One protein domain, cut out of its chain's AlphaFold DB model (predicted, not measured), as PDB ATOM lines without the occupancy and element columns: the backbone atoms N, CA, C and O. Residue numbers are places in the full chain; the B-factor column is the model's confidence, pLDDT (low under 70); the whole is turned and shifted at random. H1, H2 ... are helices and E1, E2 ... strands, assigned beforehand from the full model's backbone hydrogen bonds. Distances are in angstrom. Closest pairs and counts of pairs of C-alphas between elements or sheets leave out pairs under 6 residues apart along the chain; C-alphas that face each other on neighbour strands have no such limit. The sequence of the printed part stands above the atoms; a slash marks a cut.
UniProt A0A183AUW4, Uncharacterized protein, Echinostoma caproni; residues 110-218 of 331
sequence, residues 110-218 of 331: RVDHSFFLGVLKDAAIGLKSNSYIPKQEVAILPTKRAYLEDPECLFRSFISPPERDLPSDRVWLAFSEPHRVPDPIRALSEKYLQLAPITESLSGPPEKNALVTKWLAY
ATOM      1  N   ARG A 110      50.016  16.427  -9.897       84.38
ATOM      2  CA  ARG A 110      49.288  15.323  -9.274       84.38
ATOM      3  C   ARG A 110      49.515  15.380  -7.770       84.38
ATOM      4  O   ARG A 110      50.662  15.410  -7.327       84.38
ATOM      5  N   VAL A 111      48.431  15.390  -7.009       84.75
ATOM      6  CA  VAL A 111      48.445  15.331  -5.548       84.75
ATOM      7  C   VAL A 111      47.480  14.250  -5.086       84.75
ATOM      8  O   VAL A 111      46.418  14.062  -5.676       84.75
ATOM      9  N   ASP A 112      47.854  13.536  -4.036       87.62
ATOM     10  CA  ASP A 112      46.947  12.635  -3.342       87.62
ATOM     11  C   ASP A 112      46.276  13.420  -2.224       87.62
ATOM     12  O   ASP A 112      46.948  14.088  -1.435       87.62
ATOM     13  N   HIS A 113      44.949  13.355  -2.180       86.88
ATOM     14  CA  HIS A 113      44.156  13.866  -1.079       86.88
ATOM     15  C   HIS A 113      43.622  12.668  -0.300       86.88
ATOM     16  O   HIS A 113      42.854  11.851  -0.814       86.88
ATOM     17  N   SER A 114      44.124  12.520   0.917       87.88
ATOM     18  CA  SER A 114      43.889  11.371   1.776       87.88
ATOM     19  C   SER A 114      43.048  11.772   2.977       87.88
ATOM     20  O   SER A 114      43.296  12.802   3.595       87.88
ATOM     21  N   PHE A 115      42.078  10.939   3.321       87.88
ATOM     22  CA  PHE A 115      41.232  11.064   4.495       87.88
ATOM     23  C   PHE A 115      41.583   9.932   5.443       87.88
ATOM     24  O   PHE A 115      41.751   8.803   4.991       87.88
ATOM     25  N   PHE A 116      41.662  10.218   6.734       87.56
ATOM     26  CA  PHE A 116      41.954   9.237   7.768       87.56
ATOM     27  C   PHE A 116      41.043   9.457   8.963       87.56
ATOM     28  O   PHE A 116      40.877  10.590   9.396       87.56
ATOM     29  N   LEU A 117      40.511   8.386   9.533       85.44
ATOM     30  CA  LEU A 117      39.845   8.414  10.826       85.44
ATOM     31  C   LEU A 117      40.810   7.888  11.890       85.44
ATOM     32  O   LEU A 117      41.238   6.731  11.827       85.44
ATOM     33  N   GLY A 118      41.163   8.731  12.861       85.81
ATOM     34  CA  GLY A 118      42.014   8.317  13.974       85.81
ATOM     35  C   GLY A 118      42.685   9.462  14.727       85.81
ATOM     36  O   GLY A 118      42.224  10.605  14.722       85.81
ATOM     37  N   VAL A 119      43.799   9.132  15.379       85.31
ATOM     38  CA  VAL A 119      44.541  10.020  16.283       85.31
ATOM     39  C   VAL A 119      45.892  10.388  15.680       85.31
ATOM     40  O   VAL A 119      46.589   9.544  15.122       85.31
ATOM     41  N   LEU A 120      46.289  11.651  15.799       85.56
ATOM     42  CA  LEU A 120      47.594  12.120  15.346       85.56
ATOM     43  C   LEU A 120      48.700  11.705  16.323       85.56
ATOM     44  O   LEU A 120      48.576  11.850  17.538       85.56
ATOM     45  N   LYS A 121      49.824  11.233  15.790       89.25
ATOM     46  CA  LYS A 121      51.055  10.997  16.547       89.25
ATOM     47  C   LYS A 121      51.757  12.337  16.763       89.25
ATOM     48  O   LYS A 121      52.699  12.657  16.045       89.25
ATOM     49  N   ASP A 122      51.306  13.116  17.746       84.12
ATOM     50  CA  ASP A 122      51.789  14.484  18.017       84.12
ATOM     51  C   ASP A 122      53.329  14.598  18.010       84.12
ATOM     52  O   ASP A 122      53.899  15.490  17.379       84.12
ATOM     53  N   ALA A 123      54.024  13.637  18.629       84.75
ATOM     54  CA  ALA A 123      55.486  13.614  18.687       84.75
ATOM     55  C   ALA A 123      56.160  13.477  17.307       84.75
ATOM     56  O   ALA A 123      57.239  14.031  17.103       84.75
ATOM     57  N   ALA A 124      55.529  12.793  16.345       84.75
ATOM     58  CA  ALA A 124      56.071  12.587  14.998       84.75
ATOM     59  C   ALA A 124      56.136  13.882  14.170       84.75
ATOM     60  O   ALA A 124      56.858  13.946  13.178       84.75
ATOM     61  N   ILE A 125      55.399  14.913  14.584       80.06
ATOM     62  CA  ILE A 125      55.379  16.243  13.960       80.06
ATOM     63  C   ILE A 125      55.854  17.348  14.917       80.06
ATOM     64  O   ILE A 125      55.681  18.532  14.635       80.06
ATOM     65  N   GLY A 126      56.449  16.970  16.054       80.31
ATOM     66  CA  GLY A 126      57.000  17.907  17.033       80.31
ATOM     67  C   GLY A 126      55.957  18.675  17.855       80.31
ATOM     68  O   GLY A 126      56.297  19.699  18.451       80.31
ATOM     69  N   LEU A 127      54.706  18.208  17.906       80.69
ATOM     70  CA  LEU A 127      53.684  18.763  18.792       80.69
ATOM     71  C   LEU A 127      53.779  18.139  20.189       80.69
ATOM     72  O   LEU A 127      54.134  16.973  20.362       80.69
ATOM     73  N   LYS A 128      53.442  18.932  21.209       80.25
ATOM     74  CA  LYS A 128      53.286  18.439  22.584       80.25
ATOM     75  C   LYS A 128      51.905  17.806  22.740       80.25
ATOM     76  O   LYS A 128      50.946  18.287  22.134       80.25
ATOM     77  N   SER A 129      51.777  16.811  23.612       71.25
ATOM     78  CA  SER A 129      50.462  16.300  24.011       71.25
ATOM     79  C   SER A 129      49.579  17.458  24.501       71.25
ATOM     80  O   SER A 129      50.046  18.301  25.269       71.25
ATOM     81  N   ASN A 130      48.325  17.508  24.043       70.19
ATOM     82  CA  ASN A 130      47.352  18.580  24.313       70.19
ATOM     83  C   ASN A 130      47.656  19.937  23.643       70.19
ATOM     84  O   ASN A 130      47.213  20.977  24.129       70.19
ATOM     85  N   SER A 131      48.386  19.959  22.519       73.56
ATOM     86  CA  SER A 131      48.610  21.199  21.745       73.56
ATOM     87  C   SER A 131      47.327  21.788  21.135       73.56
ATOM     88  O   SER A 131      47.325  22.940  20.706       73.56
ATOM     89  N   TYR A 132      46.245  21.010  21.081       74.44
ATOM     90  CA  TYR A 132      44.929  21.403  20.583       74.44
ATOM     91  C   TYR A 132      43.832  20.690  21.384       74.44
ATOM     92  O   TYR A 132      44.065  19.634  21.971       74.44
ATOM     93  N   ILE A 133      42.628  21.269  21.411       74.25
ATOM     94  CA  ILE A 133      41.455  20.681  22.083       74.25
ATOM     95  C   ILE A 133      40.562  19.914  21.084       74.25
ATOM     96  O   ILE A 133      40.554  20.254  19.902       74.25
ATOM     97  N   PRO A 134      39.749  18.924  21.514       67.31
ATOM     98  CA  PRO A 134      38.971  18.069  20.599       67.31
ATOM     99  C   PRO A 134      38.034  18.806  19.627       67.31
ATOM    100  O   PRO A 134      37.813  18.357  18.506       67.31
ATOM    101  N   LYS A 135      37.510  19.971  20.028       70.62
ATOM    102  CA  LYS A 135      36.587  20.787  19.217       70.62
ATOM    103  C   LYS A 135      37.281  21.878  18.400       70.62
ATOM    104  O   LYS A 135      36.608  22.668  17.746       70.62
ATOM    105  N   GLN A 136      38.605  21.964  18.476       74.69
ATOM    106  CA  GLN A 136      39.382  22.963  17.761       74.69
ATOM    107  C   GLN A 136      39.755  22.438  16.381       74.69
ATOM    108  O   GLN A 136      40.227  21.311  16.234       74.69
ATOM    109  N   GLU A 137      39.579  23.280  15.374       74.62
ATOM    110  CA  GLU A 137      40.145  23.026  14.062       74.62
ATOM    111  C   GLU A 137      41.675  23.037  14.126       74.62
ATOM    112  O   GLU A 137      42.283  23.933  14.722       74.62
ATOM    113  N   VAL A 138      42.302  22.043  13.505       76.81
ATOM    114  CA  VAL A 138      43.759  21.926  13.472       76.81
ATOM    115  C   VAL A 138      44.222  21.962  12.029       76.81
ATOM    116  O   VAL A 138      43.796  21.136  11.234       76.81
ATOM    117  N   ALA A 139      45.135  22.880  11.713       80.69
ATOM    118  CA  ALA A 139      45.837  22.925  10.439       80.69
ATOM    119  C   ALA A 139      47.348  22.909  10.693       80.69
ATOM    120  O   ALA A 139      47.892  23.786  11.364       80.69
ATOM    121  N   ILE A 140      48.028  21.902  10.154       79.88
ATOM    122  CA  ILE A 140      49.473  21.713  10.264       79.88
ATOM    123  C   ILE A 140      50.058  21.868   8.869       79.88
ATOM    124  O   ILE A 140      49.800  21.067   7.967       79.88
ATOM    125  N   LEU A 141      50.857  22.919   8.700       79.25
ATOM    126  CA  LEU A 141      51.515  23.252   7.446       79.25
ATOM    127  C   LEU A 141      53.033  23.149   7.648       79.25
ATOM    128  O   LEU A 141      53.582  23.883   8.476       79.25
ATOM    129  N   PRO A 142      53.731  22.262   6.920       73.06
ATOM    130  CA  PRO A 142      55.175  22.171   7.003       73.06
ATOM    131  C   PRO A 142      55.799  23.462   6.473       73.06
ATOM    132  O   PRO A 142      55.328  24.076   5.509       73.06
ATOM    133  N   THR A 143      56.907  23.871   7.086       74.81
ATOM    134  CA  THR A 143      57.696  24.988   6.557       74.81
ATOM    135  C   THR A 143      58.244  24.641   5.171       74.81
ATOM    136  O   THR A 143      58.405  23.470   4.825       74.81
ATOM    137  N   LYS A 144      58.600  25.658   4.374       68.69
ATOM    138  CA  LYS A 144      59.264  25.451   3.074       68.69
ATOM    139  C   LYS A 144      60.473  24.524   3.194       68.69
ATOM    140  O   LYS A 144      60.632  23.637   2.364       68.69
ATOM    141  N   ARG A 145      61.284  24.734   4.231       72.12
ATOM    142  CA  ARG A 145      62.461  23.921   4.533       72.12
ATOM    143  C   ARG A 145      62.076  22.477   4.843       72.12
ATOM    144  O   ARG A 145      62.579  21.579   4.186       72.12
ATOM    145  N   ALA A 146      61.136  22.268   5.765       74.06
ATOM    146  CA  ALA A 146      60.663  20.929   6.107       74.06
ATOM    147  C   ALA A 146      60.102  20.195   4.880       74.06
ATOM    148  O   ALA A 146      60.418  19.044   4.655       74.06
ATOM    149  N   TYR A 147      59.327  20.855   4.023       78.56
ATOM    150  CA  TYR A 147      58.750  20.151   2.881       78.56
ATOM    151  C   TYR A 147      59.735  19.926   1.721       78.56
ATOM    152  O   TYR A 147      59.758  18.861   1.106       78.56
ATOM    153  N   LEU A 148      60.515  20.948   1.351       75.38
ATOM    154  CA  LEU A 148      61.357  20.884   0.152       75.38
ATOM    155  C   LEU A 148      62.713  20.226   0.404       75.38
ATOM    156  O   LEU A 148      63.220  19.578  -0.508       75.38
ATOM    157  N   GLU A 149      63.288  20.397   1.594       80.81
ATOM    158  CA  GLU A 149      64.654  19.955   1.903       80.81
ATOM    159  C   GLU A 149      64.683  18.659   2.715       80.81
ATOM    160  O   GLU A 149      65.627  17.890   2.567       80.81
ATOM    161  N   ASP A 150      63.667  18.400   3.543       82.56
ATOM    162  CA  ASP A 150      63.599  17.177   4.340       82.56
ATOM    163  C   ASP A 150      62.799  16.086   3.591       82.56
ATOM    164  O   ASP A 150      61.585  16.227   3.388       82.56
ATOM    165  N   PRO A 151      63.454  14.999   3.132       84.38
ATOM    166  CA  PRO A 151      62.771  13.894   2.462       84.38
ATOM    167  C   PRO A 151      61.826  13.135   3.402       84.38
ATOM    168  O   PRO A 151      60.912  12.463   2.929       84.38
ATOM    169  N   GLU A 152      61.999  13.269   4.720       87.19
ATOM    170  CA  GLU A 152      61.166  12.611   5.719       87.19
ATOM    171  C   GLU A 152      59.799  13.292   5.891       87.19
ATOM    172  O   GLU A 152      58.854  12.661   6.380       87.19
ATOM    173  N   CYS A 153      59.640  14.546   5.458       87.31
ATOM    174  CA  CYS A 153      58.346  15.221   5.446       87.31
ATOM    175  C   CYS A 153      57.495  14.724   4.264       87.31
ATOM    176  O   CYS A 153      57.733  15.075   3.105       87.31
ATOM    177  N   LEU A 154      56.466  13.921   4.557       90.62
ATOM    178  CA  LEU A 154      55.665  13.229   3.531       90.62
ATOM    179  C   LEU A 154      54.384  13.977   3.131       90.62
ATOM    180  O   LEU A 154      53.763  13.648   2.125       90.62
ATOM    181  N   PHE A 155      53.968  14.977   3.905       86.88
ATOM    182  CA  PHE A 155      52.715  15.701   3.691       86.88
ATOM    183  C   PHE A 155      52.973  17.169   3.345       86.88
ATOM    184  O   PHE A 155      53.965  17.750   3.776       86.88
ATOM    185  N   ARG A 156      52.066  17.777   2.577       81.06
ATOM    186  CA  ARG A 156      51.982  19.217   2.278       81.06
ATOM    187  C   ARG A 156      51.085  19.960   3.260       81.06
ATOM    188  O   ARG A 156      51.289  21.150   3.476       81.06
ATOM    189  N   SER A 157      50.098  19.275   3.818       81.94
ATOM    190  CA  SER A 157      49.251  19.767   4.899       81.94
ATOM    191  C   SER A 157      48.567  18.597   5.600       81.94
ATOM    192  O   SER A 157      48.327  17.561   4.979       81.94
ATOM    193  N   PHE A 158      48.271  18.789   6.883       80.94
ATOM    194  CA  PHE A 158      47.316  17.995   7.651       80.94
ATOM    195  C   PHE A 158      46.245  18.931   8.198       80.94
ATOM    196  O   PHE A 158      46.580  19.966   8.773       80.94
ATOM    197  N   ILE A 159      44.975  18.584   8.026       80.38
ATOM    198  CA  ILE A 159      43.846  19.366   8.534       80.38
ATOM    199  C   ILE A 159      42.863  18.446   9.231       80.38
ATOM    200  O   ILE A 159      42.568  17.369   8.729       80.38
ATOM    201  N   SER A 160      42.324  18.884  10.361       80.12
ATOM    202  CA  SER A 160      41.187  18.239  11.003       80.12
ATOM    203  C   SER A 160      40.119  19.290  11.312       80.12
ATOM    204  O   SER A 160      40.402  20.217  12.084       80.12
ATOM    205  N   PRO A 161      38.920  19.191  10.702       72.56
ATOM    206  CA  PRO A 161      37.816  20.095  10.991       72.56
ATOM    207  C   PRO A 161      37.293  19.881  12.423       72.56
ATOM    208  O   PRO A 161      37.546  18.844  13.041       72.56
ATOM    209  N   PRO A 162      36.547  20.846  12.982       66.69
ATOM    210  CA  PRO A 162      35.969  20.702  14.311       66.69
ATOM    211  C   PRO A 162      34.869  19.628  14.308       66.69
ATOM    212  O   PRO A 162      33.772  19.841  13.789       66.69
ATOM    213  N   GLU A 163      35.150  18.480  14.918       64.19
ATOM    214  CA  GLU A 163      34.201  17.370  15.044       64.19
ATOM    215  C   GLU A 163      33.412  17.495  16.357       64.19
ATOM    216  O   GLU A 163      33.984  17.719  17.429       64.19
ATOM    217  N   ARG A 164      32.075  17.449  16.279       56.69
ATOM    218  CA  ARG A 164      31.197  17.748  17.430       56.69
ATOM    219  C   ARG A 164      30.860  16.521  18.277       56.69
ATOM    220  O   ARG A 164      30.559  16.702  19.456       56.69
ATOM    221  N   ASP A 165      30.985  15.323  17.702       57.56
ATOM    222  CA  ASP A 165      30.355  14.105  18.233       57.56
ATOM    223  C   ASP A 165      31.334  12.970  18.587       57.56
ATOM    224  O   ASP A 165      30.913  11.972  19.172       57.56
ATOM    225  N   LEU A 166      32.639  13.111  18.309       55.41
ATOM    226  CA  LEU A 166      33.648  12.099  18.644       55.41
ATOM    227  C   LEU A 166      34.649  12.631  19.689       55.41
ATOM    228  O   LEU A 166      35.284  13.662  19.467       55.41
ATOM    229  N   PRO A 167      34.798  11.963  20.851       53.12
ATOM    230  CA  PRO A 167      35.631  12.463  21.946       53.12
ATOM    231  C   PRO A 167      37.144  12.270  21.739       53.12
ATOM    232  O   PRO A 167      37.919  12.910  22.450       53.12
ATOM    233  N   SER A 168      37.582  11.428  20.792       59.34
ATOM    234  CA  SER A 168      39.007  11.090  20.606       59.34
ATOM    235  C   SER A 168      39.433  10.795  19.162       59.34
ATOM    236  O   SER A 168      40.534  11.191  18.785       59.34
ATOM    237  N   ASP A 169      38.581  10.171  18.345       68.00
ATOM    238  CA  ASP A 169      38.868   9.953  16.922       68.00
ATOM    239  C   ASP A 169      38.422  11.160  16.098       68.00
ATOM    240  O   ASP A 169      37.343  11.704  16.326       68.00
ATOM    241  N   ARG A 170      39.269  11.590  15.158       79.50
ATOM    242  CA  ARG A 170      38.997  12.739  14.287       79.50
ATOM    243  C   ARG A 170      39.230  12.365  12.837       79.50
ATOM    244  O   ARG A 170      40.112  11.552  12.543       79.50
ATOM    245  N   VAL A 171      38.510  13.016  11.931       82.69
ATOM    246  CA  VAL A 171      38.876  12.987  10.512       82.69
ATOM    247  C   VAL A 171      40.086  13.892  10.266       82.69
ATOM    248  O   VAL A 171      40.075  15.082  10.590       82.69
ATOM    249  N   TRP A 172      41.127  13.325   9.667       84.94
ATOM    250  CA  TRP A 172      42.322  14.011   9.191       84.94
ATOM    251  C   TRP A 172      42.368  13.988   7.670       84.94
ATOM    252  O   TRP A 172      42.294  12.931   7.049       84.94
ATOM    253  N   LEU A 173      42.533  15.162   7.079       86.50
ATOM    254  CA  LEU A 173      42.755  15.372   5.661       86.50
ATOM    255  C   LEU A 173      44.241  15.639   5.450       86.50
ATOM    256  O   LEU A 173      44.813  16.506   6.113       86.50
ATOM    257  N   ALA A 174      44.862  14.914   4.533       86.44
ATOM    258  CA  ALA A 174      46.265  15.066   4.194       86.44
ATOM    259  C   ALA A 174      46.438  15.261   2.694       86.44
ATOM    260  O   ALA A 174      45.816  14.563   1.895       86.44
ATOM    261  N   PHE A 175      47.330  16.171   2.314       86.00
ATOM    262  CA  PHE A 175      47.790  16.283   0.933       86.00
ATOM    263  C   PHE A 175      49.220  15.769   0.824       86.00
ATOM    264  O   PHE A 175      50.083  16.205   1.585       86.00
ATOM    265  N   SER A 176      49.505  14.904  -0.143       87.94
ATOM    266  CA  SER A 176      50.858  14.418  -0.436       87.94
ATOM    267  C   SER A 176      51.123  14.384  -1.938       87.94
ATOM    268  O   SER A 176      50.210  14.497  -2.753       87.94
ATOM    269  N   GLU A 177      52.391  14.266  -2.330       87.31
ATOM    270  CA  GLU A 177      52.750  14.101  -3.741       87.31
ATOM    271  C   GLU A 177      53.046  12.628  -4.051       87.31
ATOM    272  O   GLU A 177      53.930  12.066  -3.399       87.31
ATOM    273  N   PRO A 178      52.437  12.035  -5.095       88.81
ATOM    274  CA  PRO A 178      52.567  10.604  -5.386       88.81
ATOM    275  C   PRO A 178      54.015  10.111  -5.521       88.81
ATOM    276  O   PRO A 178      54.347   9.003  -5.119       88.81
ATOM    277  N   HIS A 179      54.912  10.942  -6.063       87.44
ATOM    278  CA  HIS A 179      56.333  10.592  -6.204       87.44
ATOM    279  C   HIS A 179      57.106  10.514  -4.871       87.44
ATOM    280  O   HIS A 179      58.142   9.860  -4.814       87.44
ATOM    281  N   ARG A 180      56.621  11.181  -3.814       87.62
ATOM    282  CA  ARG A 180      57.186  11.138  -2.455       87.62
ATOM    283  C   ARG A 180      56.504  10.062  -1.624       87.62
ATOM    284  O   ARG A 180      57.142   9.456  -0.772       87.62
ATOM    285  N   VAL A 181      55.215   9.839  -1.876       91.69
ATOM    286  CA  VAL A 181      54.379   8.930  -1.096       91.69
ATOM    287  C   VAL A 181      53.566   8.035  -2.038       91.69
ATOM    288  O   VAL A 181      52.407   8.335  -2.307       91.69
ATOM    289  N   PRO A 182      54.153   6.943  -2.564       89.19
ATOM    290  CA  PRO A 182      53.461   6.068  -3.516       89.19
ATOM    291  C   PRO A 182      52.238   5.353  -2.925       89.19
ATOM    292  O   PRO A 182      51.285   5.066  -3.646       89.19
ATOM    293  N   ASP A 183      52.273   5.074  -1.618       92.12
ATOM    294  CA  ASP A 183      51.168   4.513  -0.838       92.12
ATOM    295  C   ASP A 183      50.851   5.451   0.340       92.12
ATOM    296  O   ASP A 183      51.411   5.300   1.435       92.12
ATOM    297  N   PRO A 184      50.011   6.477   0.116       91.31
ATOM    298  CA  PRO A 184      49.726   7.482   1.130       91.31
ATOM    299  C   PRO A 184      48.947   6.931   2.317       91.31
ATOM    300  O   PRO A 184      49.174   7.404   3.429       91.31
ATOM    301  N   ILE A 185      48.108   5.902   2.138       90.12
ATOM    302  CA  ILE A 185      47.405   5.290   3.273       90.12
ATOM    303  C   ILE A 185      48.425   4.696   4.228       90.12
ATOM    304  O   ILE A 185      48.444   5.039   5.412       90.12
ATOM    305  N   ARG A 186      49.296   3.829   3.713       90.62
ATOM    306  CA  ARG A 186      50.280   3.135   4.534       90.62
ATOM    307  C   ARG A 186      51.301   4.098   5.128       90.62
ATOM    308  O   ARG A 186      51.451   4.146   6.343       90.62
ATOM    309  N   ALA A 187      51.973   4.893   4.300       92.88
ATOM    310  CA  ALA A 187      53.098   5.707   4.749       92.88
ATOM    311  C   ALA A 187      52.680   6.817   5.729       92.88
ATOM    312  O   ALA A 187      53.376   7.069   6.716       92.88
ATOM    313  N   LEU A 188      51.537   7.476   5.491       92.31
ATOM    314  CA  LEU A 188      51.058   8.529   6.388       92.31
ATOM    315  C   LEU A 188      50.473   7.951   7.677       92.31
ATOM    316  O   LEU A 188      50.700   8.526   8.740       92.31
ATOM    317  N   SER A 189      49.777   6.809   7.619       90.44
ATOM    318  CA  SER A 189      49.290   6.159   8.839       90.44
ATOM    319  C   SER A 189      50.436   5.601   9.682       90.44
ATOM    320  O   SER A 189      50.552   5.934  10.855       90.44
ATOM    321  N   GLU A 190      51.379   4.857   9.105       90.81
ATOM    322  CA  GLU A 190      52.527   4.326   9.846       90.81
ATOM    323  C   GLU A 190      53.332   5.440  10.535       90.81
ATOM    324  O   GLU A 190      53.716   5.291  11.701       90.81
ATOM    325  N   LYS A 191      53.514   6.591   9.877       92.12
ATOM    326  CA  LYS A 191      54.342   7.684  10.402       92.12
ATOM    327  C   LYS A 191      53.595   8.677  11.295       92.12
ATOM    328  O   LYS A 191      54.095   9.014  12.365       92.12
ATOM    329  N   TYR A 192      52.414   9.137  10.887       91.19
ATOM    330  CA  TYR A 192      51.761  10.306  11.491       91.19
ATOM    331  C   TYR A 192      50.454  10.005  12.216       91.19
ATOM    332  O   TYR A 192      50.050  10.818  13.039       91.19
ATOM    333  N   LEU A 193      49.793   8.875  11.959       89.12
ATOM    334  CA  LEU A 193      48.459   8.611  12.511       89.12
ATOM    335  C   LEU A 193      48.374   7.258  13.226       89.12
ATOM    336  O   LEU A 193      49.132   6.328  12.987       89.12
ATOM    337  N   GLN A 194      47.428   7.128  14.134       87.44
ATOM    338  CA  GLN A 194      46.971   5.857  14.667       87.44
ATOM    339  C   GLN A 194      45.522   5.707  14.223       87.44
ATOM    340  O   GLN A 194      44.665   6.468  14.666       87.44
ATOM    341  N   LEU A 195      45.267   4.784  13.292       84.00
ATOM    342  CA  LEU A 195      43.927   4.582  12.745       84.00
ATOM    343  C   LEU A 195      42.983   4.082  13.839       84.00
ATOM    344  O   LEU A 195      43.373   3.245  14.659       84.00
ATOM    345  N   ALA A 196      41.745   4.576  13.823       75.56
ATOM    346  CA  ALA A 196      40.703   4.088  14.714       75.56
ATOM    347  C   ALA A 196      40.477   2.575  14.494       75.56
ATOM    348  O   ALA A 196      40.648   2.083  13.373       75.56
ATOM    349  N   PRO A 197      40.105   1.802  15.525       66.62
ATOM    350  CA  PRO A 197      39.672   0.423  15.335       66.62
ATOM    351  C   PRO A 197      38.352   0.384  14.549       66.62
ATOM    352  O   PRO A 197      37.456   1.196  14.769       66.62
ATOM    353  N   ILE A 198      38.216  -0.570  13.624       60.91
ATOM    354  CA  ILE A 198      36.960  -0.791  12.892       60.91
ATOM    355  C   ILE A 198      35.927  -1.311  13.900       60.91
ATOM    356  O   ILE A 198      36.026  -2.450  14.349       60.91
ATOM    357  N   THR A 199      34.950  -0.486  14.280       53.84
ATOM    358  CA  THR A 199      33.808  -0.948  15.081       53.84
ATOM    359  C   THR A 199      32.690  -1.417  14.150       53.84
ATOM    360  O   THR A 199      32.386  -0.771  13.147       53.84
ATOM    361  N   GLU A 200      32.047  -2.538  14.486       48.09
ATOM    362  CA  GLU A 200      30.969  -3.172  13.697       48.09
ATOM    363  C   GLU A 200      29.732  -2.271  13.474       48.09
ATOM    364  O   GLU A 200      28.845  -2.612  12.694       48.09
ATOM    365  N   SER A 201      29.666  -1.098  14.118       46.72
ATOM    366  CA  SER A 201      28.520  -0.178  14.068       46.72
ATOM    367  C   SER A 201      28.419   0.671  12.791       46.72
ATOM    368  O   SER A 201      27.360   1.232  12.513       46.72
ATOM    369  N   LEU A 202      29.474   0.743  11.972       48.53
ATOM    370  CA  LEU A 202      29.428   1.413  10.672       48.53
ATOM    371  C   LEU A 202      29.172   0.365   9.582       48.53
ATOM    372  O   LEU A 202      30.104  -0.184   8.998       48.53
ATOM    373  N   SER A 203      27.906   0.111   9.256       37.94
ATOM    374  CA  SER A 203      27.458  -0.837   8.220       37.94
ATOM    375  C   SER A 203      28.057  -0.536   6.838       37.94
ATOM    376  O   SER A 203      27.635   0.382   6.136       37.94
ATOM    377  N   GLY A 204      29.108  -1.241   6.434       44.88
ATOM    378  CA  GLY A 204      29.699  -1.119   5.095       44.88
ATOM    379  C   GLY A 204      31.136  -1.639   5.035       44.88
ATOM    380  O   GLY A 204      31.658  -2.072   6.058       44.88
ATOM    381  N   PRO A 205      31.759  -1.605   3.849       41.78
ATOM    382  CA  PRO A 205      32.919  -2.431   3.530       41.78
ATOM    383  C   PRO A 205      34.159  -2.118   4.395       41.78
ATOM    384  O   PRO A 205      34.313  -0.987   4.843       41.78
ATOM    385  N   PRO A 206      35.057  -3.096   4.615       44.00
ATOM    386  CA  PRO A 206      36.175  -3.050   5.574       44.00
ATOM    387  C   PRO A 206      37.316  -2.043   5.279       44.00
ATOM    388  O   PRO A 206      38.311  -2.028   5.996       44.00
ATOM    389  N   GLU A 207      37.177  -1.156   4.288       51.97
ATOM    390  CA  GLU A 207      38.155  -0.111   3.901       51.97
ATOM    391  C   GLU A 207      37.952   1.231   4.648       51.97
ATOM    392  O   GLU A 207      38.293   2.304   4.163       51.97
ATOM    393  N   LYS A 208      37.323   1.214   5.826       65.19
ATOM    394  CA  LYS A 208      36.544   2.366   6.319       65.19
ATOM    395  C   LYS A 208      37.264   3.489   7.056       65.19
ATOM    396  O   LYS A 208      36.629   4.505   7.326       65.19
ATOM    397  N   ASN A 209      38.553   3.348   7.354       72.19
ATOM    398  CA  ASN A 209      39.269   4.333   8.178       72.19
ATOM    399  C   ASN A 209      40.272   5.172   7.389       72.19
ATOM    400  O   ASN A 209      40.878   6.076   7.960       72.19
ATOM    401  N   ALA A 210      40.449   4.897   6.094       81.12
ATOM    402  CA  ALA A 210      41.237   5.745   5.219       81.12
ATOM    403  C   ALA A 210      40.730   5.702   3.773       81.12
ATOM    404  O   ALA A 210      40.399   4.639   3.259       81.12
ATOM    405  N   LEU A 211      40.709   6.853   3.104       85.44
ATOM    406  CA  LEU A 211      40.338   6.986   1.696       85.44
ATOM    407  C   LEU A 211      41.375   7.845   0.992       85.44
ATOM    408  O   LEU A 211      41.829   8.840   1.546       85.44
ATOM    409  N   VAL A 212      41.714   7.512  -0.250       85.50
ATOM    410  CA  VAL A 212      42.591   8.346  -1.073       85.50
ATOM    411  C   VAL A 212      41.915   8.642  -2.387       85.50
ATOM    412  O   VAL A 212      41.390   7.757  -3.056       85.50
ATOM    413  N   THR A 213      41.968   9.905  -2.772       84.06
ATOM    414  CA  THR A 213      41.516  10.373  -4.070       84.06
ATOM    415  C   THR A 213      42.652  11.129  -4.748       84.06
ATOM    416  O   THR A 213      43.369  11.914  -4.126       84.06
ATOM    417  N   LYS A 214      42.848  10.849  -6.037       84.62
ATOM    418  CA  LYS A 214      43.897  11.467  -6.852       84.62
ATOM    419  C   LYS A 214      43.361  12.749  -7.452       84.62
ATOM    420  O   LYS A 214      42.324  12.736  -8.109       84.62
ATOM    421  N   TRP A 215      44.058  13.847  -7.208       78.19
ATOM    422  CA  TRP A 215      43.641  15.179  -7.614       78.19
ATOM    423  C   TRP A 215      44.694  15.792  -8.532       78.19
ATOM    424  O   TRP A 215      45.901  15.632  -8.335       78.19
ATOM    425  N   LEU A 216      44.231  16.520  -9.545       72.62
ATOM    426  CA  LEU A 216      45.069  17.425 -10.318       72.62
ATOM    427  C   LEU A 216      44.924  18.813  -9.715       72.62
ATOM    428  O   LEU A 216      43.908  19.477  -9.898       72.62
ATOM    429  N   ALA A 217      45.934  19.234  -8.965       69.06
ATOM    430  CA  ALA A 217      45.991  20.577  -8.420       69.06
ATOM    431  C   ALA A 217      46.724  21.515  -9.386       69.06
ATOM    432  O   ALA A 217      47.604  21.106 -10.146       69.06
ATOM    433  N   TYR A 218      46.366  22.793  -9.330       65.88
ATOM    434  CA  TYR A 218      46.992  23.845 -10.121       65.88
ATOM    435  C   TYR A 218      48.517  23.904  -9.912       65.88
ATOM    436  O   TYR A 218      49.005  23.482  -8.856       65.88
TER     437      TYR A 218
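This is residues 110 to 218 of the 331 residues of an uncharacterized protein of Echinostoma caproni (UniProt A0A183AUW4). A strongly twisted antiparallel sheet makes a wall, with H3 packed on one face; its long strand E1 bends sharply, so that E5, beside the last part of E1, turns off from the rest of the sheet on the side of H3. The short helix H1 touches H3, H2 sits away from the sheet at one end of the longest axis, and a loop sticks out at the other end with residues 200 to 205. The printed part has 109 residues with three named helices and six named strands, in the order E1, H1, E2, H2, E3, E4, H3, E5, E6; the class is mixed, helices and strands. The sheet is branched, with antiparallel pairs E1 and E4, E1 and E5, E1 and E6, E2 and E3, E3 and E4. The whole is compact, with a radius of gyration of the C-alphas of 14.0 A and spans of 42 by 32 by 24 A.

E1, residues 110 to 120, begins with C-alpha 110 at (49.288, 15.323, -9.274), spans 24.9 A and bends by 92 degrees at residue 117. H1 is residues 122 to 125, E2 residues 138 to 140, H2 residues 144 to 149 and E3 residues 157 to 160. E4, residues 170 to 176, spans 19.0 A. H3, residues 184 to 192, spans 10.9 A and begins with C-alpha 184 at (49.726, 7.482, 1.130). E5 is residues 193 to 195. E6, residues 210 to 217, spans 20.7 A and ends with C-alpha 217 at (45.991, 20.577, -8.420).

E4 lies on one side of E1, with N 114 and O 174 2.8 A apart, within hydrogen-bond range. On the other side of E1 are E6, beside residues 110 to 116, with N 113 and O 213 at 2.9 A, and E5, beside residues 117 to 120, with N 194 and O 119 at 2.7 A. E3 and E4 form a hairpin, with N 159 and O 173 at 2.8 A. E2 is an edge strand beside E3, with N 140 and O 158 at 2.8 A. H3 is on the sheet; its closest C-alphas to E6 are Ile 185 and Ala 210, 6.5 A apart. H1 touches H3, the C-alphas of Ala 124 and Tyr 192 being 6.0 A apart. H1 and H2 are not on the sheet, and H2 touches no helix. In H2 and H3 every O i to N i+4 pair is within hydrogen-bond range; H1 is too short for such a pair, and its one O i to N i+3 pair is within range.

The two C-alphas farthest apart, those of Glu 149 and Ser 201, are 43.1 A apart. The printed part has no cut. The links H1 to E2 and E5 to E6 are long. The mean pLDDT of the printed part is 77.3; residues under 70 are 134, 144, 162 to 169, 197 to 208 and 217 to 218.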